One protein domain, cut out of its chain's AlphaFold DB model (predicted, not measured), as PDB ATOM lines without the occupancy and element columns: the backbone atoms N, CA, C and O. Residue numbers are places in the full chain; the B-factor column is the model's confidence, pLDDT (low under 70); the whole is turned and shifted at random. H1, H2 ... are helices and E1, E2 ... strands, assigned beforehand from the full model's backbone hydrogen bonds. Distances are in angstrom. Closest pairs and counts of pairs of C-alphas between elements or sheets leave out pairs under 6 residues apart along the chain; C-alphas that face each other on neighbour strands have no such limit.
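What this domain is: This is residues 20 to 133 of the 133 residues of an uncharacterized protein of Cyanobium sp (UniProt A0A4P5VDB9). A strongly twisted antiparallel sheet of six strands, whose two longest strands E5 and E6 bend sharply, has helix H1 packed on it, and the long helix H2 sticks out from the end of E6 as a straight arm with its residues 113 to 131. The printed part has 114 residues, with two named helices and six named strands in the order H1 E1 E2 E3 E4 E5 E6 H2, a mixed class. The sheet is branched at E5. The whole is loose and elongated, with a radius of gyration of the C-alphas of 18.4 A and spans of 63 by 38 by 23 A.

Where its parts are: E5, residues 79 to 91, and E6, residues 96 to 108, each measure 30.1 A. E4 is residues 68 to 74, 19.3 A; E1 is 45 to 48, E2 53 to 56 and E3 62 to 65. H1, residues 27 to 40, begins at C-alpha (202.927, 125.455, 74.081) and measures 19.7 A. H2, residues 109 to 131, measures 32.9 A and ends at C-alpha (225.817, 157.182, 83.143).

How they stand to each other: E4, E5 and E6 form a meander, each strand the antiparallel neighbour of the one before; N 83 and O 70 are 2.8 A apart, N 82 and O 105 2.8 A. E5 bends by 80 degrees at residue 86, E6 by 84 degrees at 103. E3 and E4 lie on one side of E5, E6 on the other side; N 88 and O 65 are 2.9 A apart. Edge strand E2 pairs with E3, N 54 to O 64 2.8 A, and edge strand E1 with E4, N 46 to O 71 2.8 A. H1 is on the sheet; its closest C-alphas to E1 are Asn 35 and Phe 46, 5.5 A. H2 only grazes the sheet, with residues 109 to 112. In both helices every O i to N i+4 pair is within hydrogen-bond range.

The domain as a whole: The C-alphas of Lys 58 and Lys 132, the two farthest apart, are 63.5 A apart. Residues 113 to 133 stand free; the body without them spans 47 by 24 by 18 A. The printed part has no cut, and its links between named elements are tight. Mean pLDDT of the printed part is 87.8; residues 20, 132 and 133 are under 70.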
ATOM      1  N   ALA A  20     195.124 115.710  61.699       66.38
ATOM      2  CA  ALA A  20     196.248 116.444  62.237       66.38
ATOM      3  C   ALA A  20     195.710 117.637  63.037       66.38
ATOM      4  O   ALA A  20     194.736 118.287  62.639       66.38
ATOM      5  N   ALA A  21     196.332 117.911  64.182       76.69
ATOM      6  CA  ALA A  21     196.028 119.126  64.916       76.69
ATOM      7  C   ALA A  21     196.347 120.341  64.024       76.69
ATOM      8  O   ALA A  21     197.333 120.312  63.285       76.69
ATOM      9  N   PRO A  22     195.555 121.422  64.091       85.44
ATOM     10  CA  PRO A  22     195.780 122.636  63.300       85.44
ATOM     11  C   PRO A  22     196.977 123.473  63.800       85.44
ATOM     12  O   PRO A  22     197.101 124.643  63.451       85.44
ATOM     13  N   PHE A  23     197.828 122.895  64.649       88.50
ATOM     14  CA  PHE A  23     198.992 123.507  65.274       88.50
ATOM     15  C   PHE A  23     200.040 122.428  65.589       88.50
ATOM     16  O   PHE A  23     199.713 121.247  65.736       88.50
ATOM     17  N   SER A  24     201.296 122.844  65.731       89.88
ATOM     18  CA  SER A  24     202.370 121.999  66.261       89.88
ATOM     19  C   SER A  24     202.174 121.766  67.756       89.88
ATOM     20  O   SER A  24     201.812 122.693  68.471       89.88
ATOM     21  N   TYR A  25     202.423 120.545  68.239       89.44
ATOM     22  CA  TYR A  25     202.270 120.168  69.653       89.44
ATOM     23  C   TYR A  25     203.362 120.773  70.551       89.44
ATOM     24  O   TYR A  25     204.135 120.056  71.181       89.44
ATOM     25  N   ASP A  26     203.409 122.097  70.605       92.31
ATOM     26  CA  ASP A  26     204.229 122.891  71.501       92.31
ATOM     27  C   ASP A  26     203.373 124.006  72.142       92.31
ATOM     28  O   ASP A  26     202.340 124.408  71.588       92.31
ATOM     29  N   PRO A  27     203.740 124.489  73.342       93.81
ATOM     30  CA  PRO A  27     202.927 125.455  74.081       93.81
ATOM     31  C   PRO A  27     202.707 126.783  73.342       93.81
ATOM     32  O   PRO A  27     201.654 127.399  73.497       93.81
ATOM     33  N   VAL A  28     203.669 127.234  72.531       95.06
ATOM     34  CA  VAL A  28     203.610 128.541  71.860       95.06
ATOM     35  C   VAL A  28     202.656 128.485  70.673       95.06
ATOM     36  O   VAL A  28     201.742 129.309  70.577       95.06
ATOM     37  N   SER A  29     202.804 127.477  69.814       94.62
ATOM     38  CA  SER A  29     201.892 127.231  68.695       94.62
ATOM     39  C   SER A  29     200.464 127.011  69.183       94.62
ATOM     40  O   SER A  29     199.519 127.569  68.620       94.62
ATOM     41  N   PHE A  30     200.292 126.254  70.271       95.56
ATOM     42  CA  PHE A  30     198.973 126.044  70.847       95.56
ATOM     43  C   PHE A  30     198.370 127.326  71.434       95.56
ATOM     44  O   PHE A  30     197.194 127.596  71.193       95.56
ATOM     45  N   ALA A  31     199.151 128.155  72.136       96.19
ATOM     46  CA  ALA A  31     198.680 129.459  72.608       96.19
ATOM     47  C   ALA A  31     198.232 130.352  71.438       96.19
ATOM     48  O   ALA A  31     197.170 130.973  71.504       96.19
ATOM     49  N   GLY A  32     198.995 130.369  70.339       95.81
ATOM     50  CA  GLY A  32     198.627 131.072  69.109       95.81
ATOM     51  C   GLY A  32     197.295 130.587  68.535       95.81
ATOM     52  O   GLY A  32     196.401 131.395  68.266       95.81
ATOM     53  N   PHE A  33     197.122 129.269  68.421       95.19
ATOM     54  CA  PHE A  33     195.872 128.665  67.965       95.19
ATOM     55  C   PHE A  33     194.691 128.983  68.895       95.19
ATOM     56  O   PHE A  33     193.628 129.386  68.421       95.19
ATOM     57  N   ALA A  34     194.875 128.859  70.211       95.56
ATOM     58  CA  ALA A  34     193.851 129.156  71.207       95.56
ATOM     59  C   ALA A  34     193.391 130.615  71.137       95.56
ATOM     60  O   ALA A  34     192.193 130.877  71.045       95.56
ATOM     61  N   ASN A  35     194.331 131.559  71.075       96.62
ATOM     62  CA  ASN A  35     194.030 132.984  70.944       96.62
ATOM     63  C   ASN A  35     193.289 133.302  69.640       96.62
ATOM     64  O   ASN A  35     192.325 134.068  69.643       96.62
ATOM     65  N   ALA A  36     193.689 132.679  68.527       94.81
ATOM     66  CA  ALA A  36     192.982 132.817  67.259       94.81
ATOM     67  C   ALA A  36     191.558 132.236  67.324       94.81
ATOM     68  O   ALA A  36     190.633 132.830  66.768       94.81
ATOM     69  N   SER A  37     191.370 131.106  68.017       94.56
ATOM     70  CA  SER A  37     190.052 130.508  68.253       94.56
ATOM     71  C   SER A  37     189.170 131.436  69.085       94.56
ATOM     72  O   SER A  37     188.065 131.755  68.662       94.56
ATOM     73  N   PHE A  38     189.662 131.943  70.218       94.81
ATOM     74  CA  PHE A  38     188.897 132.852  71.075       94.81
ATOM     75  C   PHE A  38     188.496 134.131  70.347       94.81
ATOM     76  O   PHE A  38     187.338 134.535  70.423       94.81
ATOM     77  N   LYS A  39     189.417 134.718  69.573       93.81
ATOM     78  CA  LYS A  39     189.127 135.889  68.741       93.81
ATOM     79  C   LYS A  39     188.021 135.604  67.721       93.81
ATOM     80  O   LYS A  39     187.145 136.443  67.535       93.81
ATOM     81  N   ARG A  40     188.052 134.436  67.071       93.38
ATOM     82  CA  ARG A  40     187.020 134.010  66.110       93.38
ATOM     83  C   ARG A  40     185.659 133.820  66.780       93.38
ATOM     84  O   ARG A  40     184.651 134.200  66.201       93.38
ATOM     85  N   ASP A  41     185.657 133.315  68.009       91.94
ATOM     86  CA  ASP A  41     184.459 133.128  68.832       91.94
ATOM     87  C   ASP A  41     183.963 134.440  69.481       91.94
ATOM     88  O   ASP A  41     183.057 134.417  70.314       91.94
ATOM     89  N   GLY A  42     184.582 135.588  69.172       92.44
ATOM     90  CA  GLY A  42     184.242 136.889  69.760       92.44
ATOM     91  C   GLY A  42     184.611 137.033  71.242       92.44
ATOM     92  O   GLY A  42     184.229 138.012  71.886       92.44
ATOM     93  N   LYS A  43     185.364 136.082  71.802       92.94
ATOM     94  CA  LYS A  43     185.807 136.097  73.199       92.94
ATOM     95  C   LYS A  43     187.023 137.005  73.347       92.94
ATOM     96  O   LYS A  43     187.991 136.901  72.596       92.94
ATOM     97  N   ARG A  44     187.017 137.859  74.370       92.00
ATOM     98  CA  ARG A  44     188.138 138.759  74.695       92.00
ATOM     99  C   ARG A  44     189.132 138.104  75.647       92.00
ATOM    100  O   ARG A  44     189.453 138.642  76.703       92.00
ATOM    101  N   LEU A  45     189.546 136.898  75.283       94.31
ATOM    102  CA  LEU A  45     190.424 136.051  76.073       94.31
ATOM    103  C   LEU A  45     191.772 135.936  75.379       94.31
ATOM    104  O   LEU A  45     191.838 135.753  74.163       94.31
ATOM    105  N   PHE A  46     192.838 136.007  76.163       95.38
ATOM    106  CA  PHE A  46     194.195 135.864  75.673       95.38
ATOM    107  C   PHE A  46     195.016 135.010  76.633       95.38
ATOM    108  O   PHE A  46     195.248 135.386  77.779       95.38
ATOM    109  N   VAL A  47     195.462 133.854  76.158       96.31
ATOM    110  CA  VAL A  47     196.302 132.924  76.907       96.31
ATOM    111  C   VAL A  47     197.773 133.127  76.565       96.31
ATOM    112  O   VAL A  47     198.134 133.372  75.410       96.31
ATOM    113  N   LYS A  48     198.635 133.017  77.575       95.06
ATOM    114  CA  LYS A  48     200.093 133.080  77.426       95.06
ATOM    115  C   LYS A  48     200.795 132.309  78.539       95.06
ATOM    116  O   LYS A  48     200.149 131.858  79.482       95.06
ATOM    117  N   ASN A  49     202.120 132.194  78.432       94.88
ATOM    118  CA  ASN A  49     202.972 131.546  79.434       94.88
ATOM    119  C   ASN A  49     202.476 130.138  79.807       94.88
ATOM    120  O   ASN A  49     202.450 129.777  80.981       94.88
ATOM    121  N   LEU A  50     202.016 129.373  78.810       95.50
ATOM    122  CA  LEU A  50     201.514 128.020  79.032       95.50
ATOM    123  C   LEU A  50     202.645 127.138  79.572       95.50
ATOM    124  O   LEU A  50     203.746 127.136  79.022       95.50
ATOM    125  N   GLY A  51     202.366 126.428  80.664       91.31
ATOM    126  CA  GLY A  51     203.319 125.537  81.315       91.31
ATOM    127  C   GLY A  51     203.278 124.129  80.733       91.31
ATOM    128  O   GLY A  51     203.142 123.945  79.528       91.31
ATOM    129  N   THR A  52     203.409 123.116  81.588       92.75
ATOM    130  CA  THR A  52     203.465 121.707  81.175       92.75
ATOM    131  C   THR A  52     202.280 121.333  80.288       92.75
ATOM    132  O   THR A  52     201.129 121.417  80.721       92.75
ATOM    133  N   CYS A  53     202.573 120.884  79.065       94.50
ATOM    134  CA  CYS A  53     201.575 120.442  78.101       94.50
ATOM    135  C   CYS A  53     201.763 118.969  77.730       94.50
ATOM    136  O   CYS A  53     202.883 118.476  77.613       94.50
ATOM    137  N   LEU A  54     200.649 118.273  77.534       93.06
ATOM    138  CA  LEU A  54     200.572 116.843  77.282       93.06
ATOM    139  C   LEU A  54     199.663 116.581  76.080       93.06
ATOM    140  O   LEU A  54     198.632 117.233  75.900       93.06
ATOM    141  N   ARG A  55     200.039 115.600  75.258       91.06
ATOM    142  CA  ARG A  55     199.161 115.072  74.208       91.06
ATOM    143  C   ARG A  55     198.184 114.090  74.841       91.06
ATOM    144  O   ARG A  55     198.606 113.180  75.549       91.06
ATOM    145  N   GLU A  56     196.899 114.270  74.572       85.06
ATOM    146  CA  GLU A  56     195.814 113.495  75.181       85.06
ATOM    147  C   GLU A  56     194.951 112.792  74.119       85.06
ATOM    148  O   GLU A  56     194.960 113.139  72.936       85.06
ATOM    149  N   GLY A  57     194.182 111.793  74.561       76.81
ATOM    150  CA  GLY A  57     193.289 110.998  73.716       76.81
ATOM    151  C   GLY A  57     193.952 109.760  73.108       76.81
ATOM    152  O   GLY A  57     195.175 109.677  72.989       76.81
ATOM    153  N   LYS A  58     193.121 108.787  72.710       72.94
ATOM    154  CA  LYS A  58     193.554 107.492  72.153       72.94
ATOM    155  C   LYS A  58     194.482 107.660  70.941       72.94
ATOM    156  O   LYS A  58     195.488 106.967  70.842       72.94
ATOM    157  N   ASP A  59     194.191 108.656  70.105       76.06
ATOM    158  CA  ASP A  59     194.946 108.958  68.884       76.06
ATOM    159  C   ASP A  59     196.023 110.042  69.086       76.06
ATOM    160  O   ASP A  59     196.645 110.494  68.125       76.06
ATOM    161  N   LYS A  60     196.249 110.502  70.329       75.06
ATOM    162  CA  LYS A  60     197.168 111.610  70.675       75.06
ATOM    163  C   LYS A  60     196.900 112.899  69.881       75.06
ATOM    164  O   LYS A  60     197.827 113.672  69.607       75.06
ATOM    165  N   THR A  61     195.650 113.100  69.474       80.06
ATOM    166  CA  THR A  61     195.181 114.264  68.712       80.06
ATOM    167  C   THR A  61     194.785 115.427  69.618       80.06
ATOM    168  O   THR A  61     194.773 116.577  69.182       80.06
ATOM    169  N   GLY A  62     194.470 115.143  70.885       85.69
ATOM    170  CA  GLY A  62     194.219 116.145  71.911       85.69
ATOM    171  C   GLY A  62     195.517 116.761  72.415       85.69
ATOM    172  O   GLY A  62     196.591 116.157  72.347       85.69
ATOM    173  N   TYR A  63     195.414 117.973  72.947       93.31
ATOM    174  CA  TYR A  63     196.545 118.661  73.555       93.31
ATOM    175  C   TYR A  63     196.067 119.513  74.714       93.31
ATOM    176  O   TYR A  63     195.130 120.294  74.547       93.31
ATOM    177  N   ARG A  64     196.689 119.353  75.879       94.81
ATOM    178  CA  ARG A  64     196.295 120.021  77.116       94.81
ATOM    179  C   ARG A  64     197.503 120.598  77.815       94.81
ATOM    180  O   ARG A  64     198.455 119.877  78.065       94.81
ATOM    181  N   CYS A  65     197.420 121.859  78.204       95.69
ATOM    182  CA  CYS A  65     198.371 122.495  79.102       95.69
ATOM    183  C   CYS A  65     197.751 122.624  80.493       95.69
ATOM    184  O   CYS A  65     196.575 122.970  80.605       95.69
ATOM    185  N   LEU A  66     198.529 122.314  81.530       94.75
ATOM    186  CA  LEU A  66     198.095 122.219  82.932       94.75
ATOM    187  C   LEU A  66     198.344 123.497  83.740       94.75
ATOM    188  O   LEU A  66     198.106 123.541  84.942       94.75
ATOM    189  N   SER A  67     198.895 124.522  83.103       94.44
ATOM    190  CA  SER A  67     199.071 125.829  83.714       94.44
ATOM    191  C   SER A  67     199.266 126.900  82.653       94.44
ATOM    192  O   SER A  67     199.605 126.611  81.501       94.44
ATOM    193  N   GLY A  68     199.039 128.147  83.042       94.81
ATOM    194  CA  GLY A  68     199.299 129.310  82.209       94.81
ATOM    195  C   GLY A  68     198.696 130.574  82.793       94.81
ATOM    196  O   GLY A  68     198.153 130.571  83.900       94.81
ATOM    197  N   ASP A  69     198.770 131.648  82.020       95.25
ATOM    198  CA  ASP A  69     198.126 132.916  82.331       95.25
ATOM    199  C   ASP A  69     197.007 133.183  81.324       95.25
ATOM    200  O   ASP A  69     197.188 133.024  80.115       95.25
ATOM    201  N   LEU A  70     195.863 133.636  81.828       95.69
ATOM    202  CA  LEU A  70     194.722 134.096  81.051       95.69
ATOM    203  C   LEU A  70     194.499 135.578  81.329       95.69
ATOM    204  O   LEU A  70     194.348 136.004  82.472       95.69
ATOM    205  N   LEU A  71     194.448 136.357  80.261       94.19
ATOM    206  CA  LEU A  71     194.027 137.744  80.276       94.19
ATOM    207  C   LEU A  71     192.616 137.817  79.705       94.19
ATOM    208  O   LEU A  71     192.362 137.300  78.620       94.19
ATOM    209  N   GLU A  72     191.716 138.466  80.426       93.75
ATOM    210  CA  GLU A  72     190.357 138.728  79.961       93.75
ATOM    211  C   GLU A  72     190.090 140.233  80.003       93.75
ATOM    212  O   GLU A  72     190.149 140.851  81.069       93.75
ATOM    213  N   ASP A  73     189.796 140.826  78.845       90.19
ATOM    214  CA  ASP A  73     189.442 142.244  78.773       90.19
ATOM    215  C   ASP A  73     188.017 142.467  79.284       90.19
ATOM    216  O   ASP A  73     187.052 141.889  78.781       90.19
ATOM    217  N   GLN A  74     187.883 143.378  80.246       87.81
ATOM    218  CA  GLN A  74     186.623 143.771  80.872       87.81
ATOM    219  C   GLN A  74     186.308 145.225  80.485       87.81
ATOM    220  O   GLN A  74     186.515 146.142  81.285       87.81
ATOM    221  N   PRO A  75     185.808 145.481  79.258       80.81
ATOM    222  CA  PRO A  75     185.606 146.840  78.744       80.81
ATOM    223  C   PRO A  75     184.624 147.651  79.593       80.81
ATOM    224  O   PRO A  75     184.848 148.833  79.825       80.81
ATOM    225  N   ALA A  76     183.576 147.004  80.112       85.44
ATOM    226  CA  ALA A  76     182.580 147.642  80.970       85.44
ATOM    227  C   ALA A  76     183.179 148.186  82.279       85.44
ATOM    228  O   ALA A  76     182.635 149.117  82.861       85.44
ATOM    229  N   LYS A  77     184.302 147.616  82.738       83.50
ATOM    230  CA  LYS A  77     185.005 148.022  83.963       83.50
ATOM    231  C   LYS A  77     186.319 148.762  83.686       83.50
ATOM    232  O   LYS A  77     187.029 149.060  84.641       83.50
ATOM    233  N   GLN A  78     186.648 149.036  82.417       85.50
ATOM    234  CA  GLN A  78     187.906 149.672  81.993       85.50
ATOM    235  C   GLN A  78     189.143 149.006  82.623       85.50
ATOM    236  O   GLN A  78     189.898 149.607  83.397       85.50
ATOM    237  N   GLY A  79     189.307 147.709  82.365       87.81
ATOM    238  CA  GLY A  79     190.449 146.958  82.867       87.81
ATOM    239  C   GLY A  79     190.513 145.530  82.350       87.81
ATOM    240  O   GLY A  79     189.820 145.150  81.405       87.81
ATOM    241  N   ARG A  80     191.350 144.724  83.004       90.62
ATOM    242  CA  ARG A  80     191.597 143.321  82.659       90.62
ATOM    243  C   ARG A  80     191.583 142.429  83.889       90.62
ATOM    244  O   ARG A  80     192.145 142.788  84.924       90.62
ATOM    245  N   ASN A  81     191.014 141.239  83.749       92.06
ATOM    246  CA  ASN A  81     191.267 140.152  84.683       92.06
ATOM    247  C   ASN A  81     192.564 139.450  84.285       92.06
ATOM    248  O   ASN A  81     192.749 139.052  83.137       92.06
ATOM    249  N   PHE A  82     193.451 139.302  85.259       92.75
ATOM    250  CA  PHE A  82     194.658 138.499  85.171       92.75
ATOM    251  C   PHE A  82     194.394 137.222  85.961       92.75
ATOM    252  O   PHE A  82     194.426 137.228  87.192       92.75
ATOM    253  N   CYS A  83     194.075 136.150  85.252       93.69
ATOM    254  CA  CYS A  83     193.760 134.852  85.822       93.69
ATOM    255  C   CYS A  83     194.924 133.887  85.637       93.69
ATOM    256  O   CYS A  83     195.605 133.900  84.609       93.69
ATOM    257  N   LYS A  84     195.120 133.000  86.609       94.56
ATOM    258  CA  LYS A  84     195.853 131.757  86.360       94.56
ATOM    259  C   LYS A  84     194.956 130.784  85.607       94.56
ATOM    260  O   LYS A  84     193.733 130.871  85.680       94.56
ATOM    261  N   ILE A  85     195.560 129.889  84.844       94.00
ATOM    262  CA  ILE A  85     194.876 128.793  84.165       94.00
ATOM    263  C   ILE A  85     195.232 127.513  84.906       94.00
ATOM    264  O   ILE A  85     196.415 127.248  85.092       94.00
ATOM    265  N   ASP A  86     194.224 126.719  85.261       92.19
ATOM    266  CA  ASP A  86     194.433 125.366  85.791       92.19
ATOM    267  C   ASP A  86     194.555 124.353  84.651       92.19
ATOM    268  O   ASP A  86     195.280 123.369  84.741       92.19
ATOM    269  N   ALA A  87     193.816 124.568  83.558       93.06
ATOM    270  CA  ALA A  87     194.027 123.826  82.325       93.06
ATOM    271  C   ALA A  87     193.464 124.554  81.101       93.06
ATOM    272  O   ALA A  87     192.423 125.199  81.171       93.06
ATOM    273  N   VAL A  88     194.092 124.366  79.946       95.44
ATOM    274  CA  VAL A  88     193.545 124.732  78.631       95.44
ATOM    275  C   VAL A  88     193.804 123.583  77.670       95.44
ATOM    276  O   VAL A  88     194.905 123.038  77.652       95.44
ATOM    277  N   TRP A  89     192.791 123.159  76.915       94.94
ATOM    278  CA  TRP A  89     192.906 121.995  76.044       94.94
ATOM    279  C   TRP A  89     192.163 122.142  74.723       94.94
ATOM    280  O   TRP A  89     191.119 122.787  74.615       94.94
ATOM    281  N   TYR A  90     192.732 121.503  73.710       93.88
ATOM    282  CA  TYR A  90     192.145 121.321  72.398       93.88
ATOM    283  C   TYR A  90     191.293 120.056  72.370       93.88
ATOM    284  O   TYR A  90     191.766 118.977  72.733       93.88
ATOM    285  N   VAL A  91     190.054 120.185  71.895       89.19
ATOM    286  CA  VAL A  91     189.150 119.058  71.653       89.19
ATOM    287  C   VAL A  91     189.148 118.750  70.152       89.19
ATOM    288  O   VAL A  91     188.593 119.538  69.383       89.19
ATOM    289  N   PRO A  92     189.733 117.621  69.706       85.19
ATOM    290  CA  PRO A  92     189.927 117.347  68.280       85.19
ATOM    291  C   PRO A  92     188.624 117.201  67.498       85.19
ATOM    292  O   PRO A  92     188.506 117.740  66.403       85.19
ATOM    293  N   PHE A  93     187.632 116.526  68.087       83.19
ATOM    294  CA  PHE A  93     186.350 116.251  67.436       83.19
ATOM    295  C   PHE A  93     185.561 117.528  67.119       83.19
ATOM    296  O   PHE A  93     185.067 117.696  66.009       83.19
ATOM    297  N   SER A  94     185.482 118.457  68.074       84.06
ATOM    298  CA  SER A  94     184.776 119.732  67.901       84.06
ATOM    299  C   SER A  94     185.668 120.855  67.367       84.06
ATOM    300  O   SER A  94     185.175 121.951  67.117       84.06
ATOM    301  N   LYS A  95     186.976 120.609  67.205       86.12
ATOM    302  CA  LYS A  95     188.001 121.595  66.813       86.12
ATOM    303  C   LYS A  95     187.981 122.877  67.653       86.12
ATOM    304  O   LYS A  95     188.322 123.954  67.168       86.12
ATOM    305  N   THR A  96     187.586 122.761  68.915       88.25
ATOM    306  CA  THR A  96     187.411 123.897  69.828       88.25
ATOM    307  C   THR A  96     188.471 123.898  70.912       88.25
ATOM    308  O   THR A  96     188.974 122.841  71.304       88.25
ATOM    309  N   VAL A  97     188.734 125.076  71.470       93.62
ATOM    310  CA  VAL A  97     189.547 125.219  72.676       93.62
ATOM    311  C   VAL A  97     188.647 125.420  73.887       93.62
ATOM    312  O   VAL A  97     187.767 126.281  73.894       93.62
ATOM    313  N   GLN A  98     188.882 124.617  74.916       93.69
ATOM    314  CA  GLN A  98     188.252 124.747  76.223       93.69
ATOM    315  C   GLN A  98     189.301 125.142  77.257       93.69
ATOM    316  O   GLN A  98     190.490 124.862  77.097       93.69
ATOM    317  N   LEU A  99     188.863 125.807  78.322       94.31
ATOM    318  CA  LEU A  99     189.743 126.245  79.395       94.31
ATOM    319  C   LEU A  99     189.045 126.137  80.746       94.31
ATOM    320  O   LEU A  99     187.824 126.245  80.847       94.31
ATOM    321  N   ARG A 100     189.855 125.959  81.780       93.31
ATOM    322  CA  ARG A 100     189.488 126.028  83.186       93.31
ATOM    323  C   ARG A 100     190.300 127.163  83.816       93.31
ATOM    324  O   ARG A 100     191.518 127.007  83.965       93.31
ATOM    325  N   PRO A 101     189.666 128.305  84.124       88.44
ATOM    326  CA  PRO A 101     190.351 129.397  84.787       88.44
ATOM    327  C   PRO A 101     190.535 129.050  86.269       88.44
ATOM    328  O   PRO A 101     189.657 128.446  86.883       88.44
ATOM    329  N   GLY A 102     191.680 129.435  86.814       89.81
ATOM    330  CA  GLY A 102     191.978 129.431  88.239       89.81
ATOM    331  C   GLY A 102     191.738 130.821  88.855       89.81
ATOM    332  O   GLY A 102     190.903 131.583  88.359       89.81
ATOM    333  N   PRO A 103     192.456 131.199  89.931       90.56
ATOM    334  CA  PRO A 103     192.245 132.472  90.618       90.56
ATOM    335  C   PRO A 103     192.537 133.680  89.719       90.56
ATOM    336  O   PRO A 103     193.523 133.699  88.978       90.56
ATOM    337  N   CYS A 104     191.694 134.709  89.837       91.62
ATOM    338  CA  CYS A 104     191.738 135.923  89.027       91.62
ATOM    339  C   CYS A 104     191.942 137.174  89.878       91.62
ATOM    340  O   CYS A 104     191.341 137.328  90.939       91.62
ATOM    341  N   GLN A 105     192.740 138.104  89.364       91.12
ATOM    342  CA  GLN A 105     192.877 139.447  89.913       91.12
ATOM    343  C   GLN A 105     192.480 140.470  88.856       91.12
ATOM    344  O   GLN A 105     193.083 140.536  87.783       91.12
ATOM    345  N   PHE A 106     191.479 141.288  89.167       89.44
ATOM    346  CA  PHE A 106     191.132 142.425  88.326       89.44
ATOM    347  C   PHE A 106     192.158 143.542  88.513       89.44
ATOM    348  O   PHE A 106     192.519 143.892  89.638       89.44
ATOM    349  N   ARG A 107     192.603 144.137  87.407       84.94
ATOM    350  CA  ARG A 107     193.400 145.363  87.408       84.94
ATOM    351  C   ARG A 107     192.737 146.380  86.497       84.94
ATOM    352  O   ARG A 107     192.501 146.100  85.321       84.94
ATOM    353  N   SER A 108     192.460 147.557  87.046       86.06
ATOM    354  CA  SER A 108     191.960 148.687  86.266       86.06
ATOM    355  C   SER A 108     193.056 149.241  85.358       86.06
ATOM    356  O   SER A 108     194.250 149.164  85.672       86.06
ATOM    357  N   ASP A 109     192.653 149.853  84.249       79.25
ATOM    358  CA  ASP A 109     193.591 150.476  83.318       79.25
ATOM    359  C   ASP A 109     194.372 151.621  83.976       79.25
ATOM    360  O   ASP A 109     195.572 151.757  83.744       79.25
ATOM    361  N   LYS A 110     193.741 152.376  84.887       78.25
ATOM    362  CA  LYS A 110     194.412 153.427  85.669       78.25
ATOM    363  C   LYS A 110     195.569 152.864  86.494       78.25
ATOM    364  O   LYS A 110     196.668 153.410  86.478       78.25
ATOM    365  N   GLN A 111     195.339 151.758  87.196       75.38
ATOM    366  CA  GLN A 111     196.362 151.146  88.039       75.38
ATOM    367  C   GLN A 111     197.485 150.516  87.209       75.38
ATOM    368  O   GLN A 111     198.645 150.542  87.616       75.38
ATOM    369  N   ARG A 112     197.163 150.011  86.013       72.81
ATOM    370  CA  ARG A 112     198.157 149.528  85.053       72.81
ATOM    371  C   ARG A 112     199.061 150.656  84.553       72.81
ATOM    372  O   ARG A 112     200.275 150.515  84.632       72.81
ATOM    373  N   LEU A 113     198.478 151.774  84.121       79.06
ATOM    374  CA  LEU A 113     199.225 152.945  83.652       79.06
ATOM    375  C   LEU A 113     200.132 153.523  84.746       79.06
ATOM    376  O   LEU A 113     201.275 153.874  84.468       79.06
ATOM    377  N   MET A 114     199.658 153.575  85.994       78.19
ATOM    378  CA  MET A 114     200.479 154.031  87.122       78.19
ATOM    379  C   MET A 114     201.670 153.100  87.383       78.19
ATOM    380  O   MET A 114     202.788 153.583  87.542       78.19
ATOM    381  N   ASN A 115     201.457 151.782  87.386       79.44
ATOM    382  CA  ASN A 115     202.530 150.814  87.627       79.44
ATOM    383  C   ASN A 115     203.562 150.794  86.488       79.44
ATOM    384  O   ASN A 115     204.762 150.804  86.752       79.44
ATOM    385  N   GLU A 116     203.106 150.794  85.230       79.50
ATOM    386  CA  GLU A 116     203.986 150.842  84.053       79.50
ATOM    387  C   GLU A 116     204.780 152.162  84.025       79.50
ATOM    388  O   GLU A 116     205.994 152.151  83.819       79.50
ATOM    389  N   GLY A 117     204.133 153.291  84.338       79.56
ATOM    390  CA  GLY A 117     204.792 154.595  84.440       79.56
ATOM    391  C   GLY A 117     205.853 154.654  85.543       79.56
ATOM    392  O   GLY A 117     206.957 155.140  85.310       79.56
ATOM    393  N   GLN A 118     205.566 154.114  86.732       83.06
ATOM    394  CA  GLN A 118     206.546 154.043  87.823       83.06
ATOM    395  C   GLN A 118     207.757 153.177  87.467       83.06
ATOM    396  O   GLN A 118     208.884 153.515  87.832       83.06
ATOM    397  N   GLN A 119     207.542 152.070  86.755       84.69
ATOM    398  CA  GLN A 119     208.628 151.192  86.334       84.69
ATOM    399  C   GLN A 119     209.540 151.870  85.304       84.69
ATOM    400  O   GLN A 119     210.759 151.798  85.443       84.69
ATOM    401  N   LEU A 120     208.966 152.589  84.333       83.75
ATOM    402  CA  LEU A 120     209.732 153.379  83.362       83.75
ATOM    403  C   LEU A 120     210.544 154.489  84.035       83.75
ATOM    404  O   LEU A 120     211.713 154.676  83.708       83.75
ATOM    405  N   LEU A 121     209.955 155.193  85.007       84.00
ATOM    406  CA  LEU A 121     210.663 156.225  85.769       84.00
ATOM    407  C   LEU A 121     211.856 155.647  86.538       84.00
ATOM    408  O   LEU A 121     212.933 156.231  86.502       84.00
ATOM    409  N   ARG A 122     211.695 154.486  87.187       84.00
ATOM    410  CA  ARG A 122     212.808 153.807  87.873       84.00
ATOM    411  C   ARG A 122     213.921 153.409  86.911       84.00
ATOM    412  O   ARG A 122     215.072 153.716  87.181       84.00
ATOM    413  N   GLN A 123     213.576 152.802  85.777       85.56
ATOM    414  CA  GLN A 123     214.562 152.419  84.762       85.56
ATOM    415  C   GLN A 123     215.310 153.634  84.195       85.56
ATOM    416  O   GLN A 123     216.522 153.577  84.003       85.56
ATOM    417  N   GLY A 124     214.608 154.747  83.963       84.31
ATOM    418  CA  GLY A 124     215.230 155.995  83.520       84.31
ATOM    419  C   GLY A 124     216.186 156.582  84.561       84.31
ATOM    420  O   GLY A 124     217.284 157.007  84.212       84.31
ATOM    421  N   LEU A 125     215.804 156.563  85.843       85.69
ATOM    422  CA  LEU A 125     216.665 157.017  86.940       85.69
ATOM    423  C   LEU A 125     217.913 156.133  87.092       85.69
ATOM    424  O   LEU A 125     219.016 156.665  87.170       85.69
ATOM    425  N   GLU A 126     217.766 154.806  87.040       86.62
ATOM    426  CA  GLU A 126     218.893 153.861  87.091       86.62
ATOM    427  C   GLU A 126     219.877 154.061  85.926       86.62
ATOM    428  O   GLU A 126     221.093 153.977  86.107       86.62
ATOM    429  N   GLN A 127     219.382 154.353  84.719       82.00
ATOM    430  CA  GLN A 127     220.251 154.666  83.579       82.00
ATOM    431  C   GLN A 127     221.034 155.966  83.789       82.00
ATOM    432  O   GLN A 127     222.223 156.018  83.477       82.00
ATOM    433  N   LEU A 128     220.398 157.002  84.341       80.19
ATOM    434  CA  LEU A 128     221.048 158.287  84.617       80.19
ATOM    435  C   LEU A 128     222.098 158.193  85.732       80.19
ATOM    436  O   LEU A 128     223.124 158.869  85.659       80.19
ATOM    437  N   GLU A 129     221.867 157.362  86.748       78.94
ATOM    438  CA  GLU A 129     222.849 157.102  87.807       78.94
ATOM    439  C   GLU A 129     224.061 156.321  87.289       78.94
ATOM    440  O   GLU A 129     225.196 156.664  87.620       78.94
ATOM    441  N   ASN A 130     223.843 155.324  86.428       75.50
ATOM    442  CA  ASN A 130     224.929 154.546  85.829       75.50
ATOM    443  C   ASN A 130     225.719 155.324  84.769       75.50
ATOM    444  O   ASN A 130     226.893 155.041  84.581       75.50
ATOM    445  N   TYR A 131     225.117 156.315  84.103       72.50
ATOM    446  CA  TYR A 131     225.817 157.182  83.143       72.50
ATOM    447  C   TYR A 131     226.752 158.204  83.815       72.50
ATOM    448  O   TYR A 131     227.635 158.762  83.170       72.50
ATOM    449  N   LYS A 132     226.546 158.489  85.109       57.75
ATOM    450  CA  LYS A 132     227.405 159.386  85.901       57.75
ATOM    451  C   LYS A 132     228.589 158.676  86.575       57.75
ATOM    452  O   LYS A 132     229.366 159.355  87.248       57.75
ATOM    453  N   ARG A 133     228.713 157.352  86.433       51.75
ATOM    454  CA  ARG A 133     229.911 156.577  86.793       51.75
ATOM    455  C   ARG A 133     230.759 156.317  85.559       51.75
ATOM    456  O   ARG A 133     231.991 156.247  85.744       51.75
TER     457      ARG A 133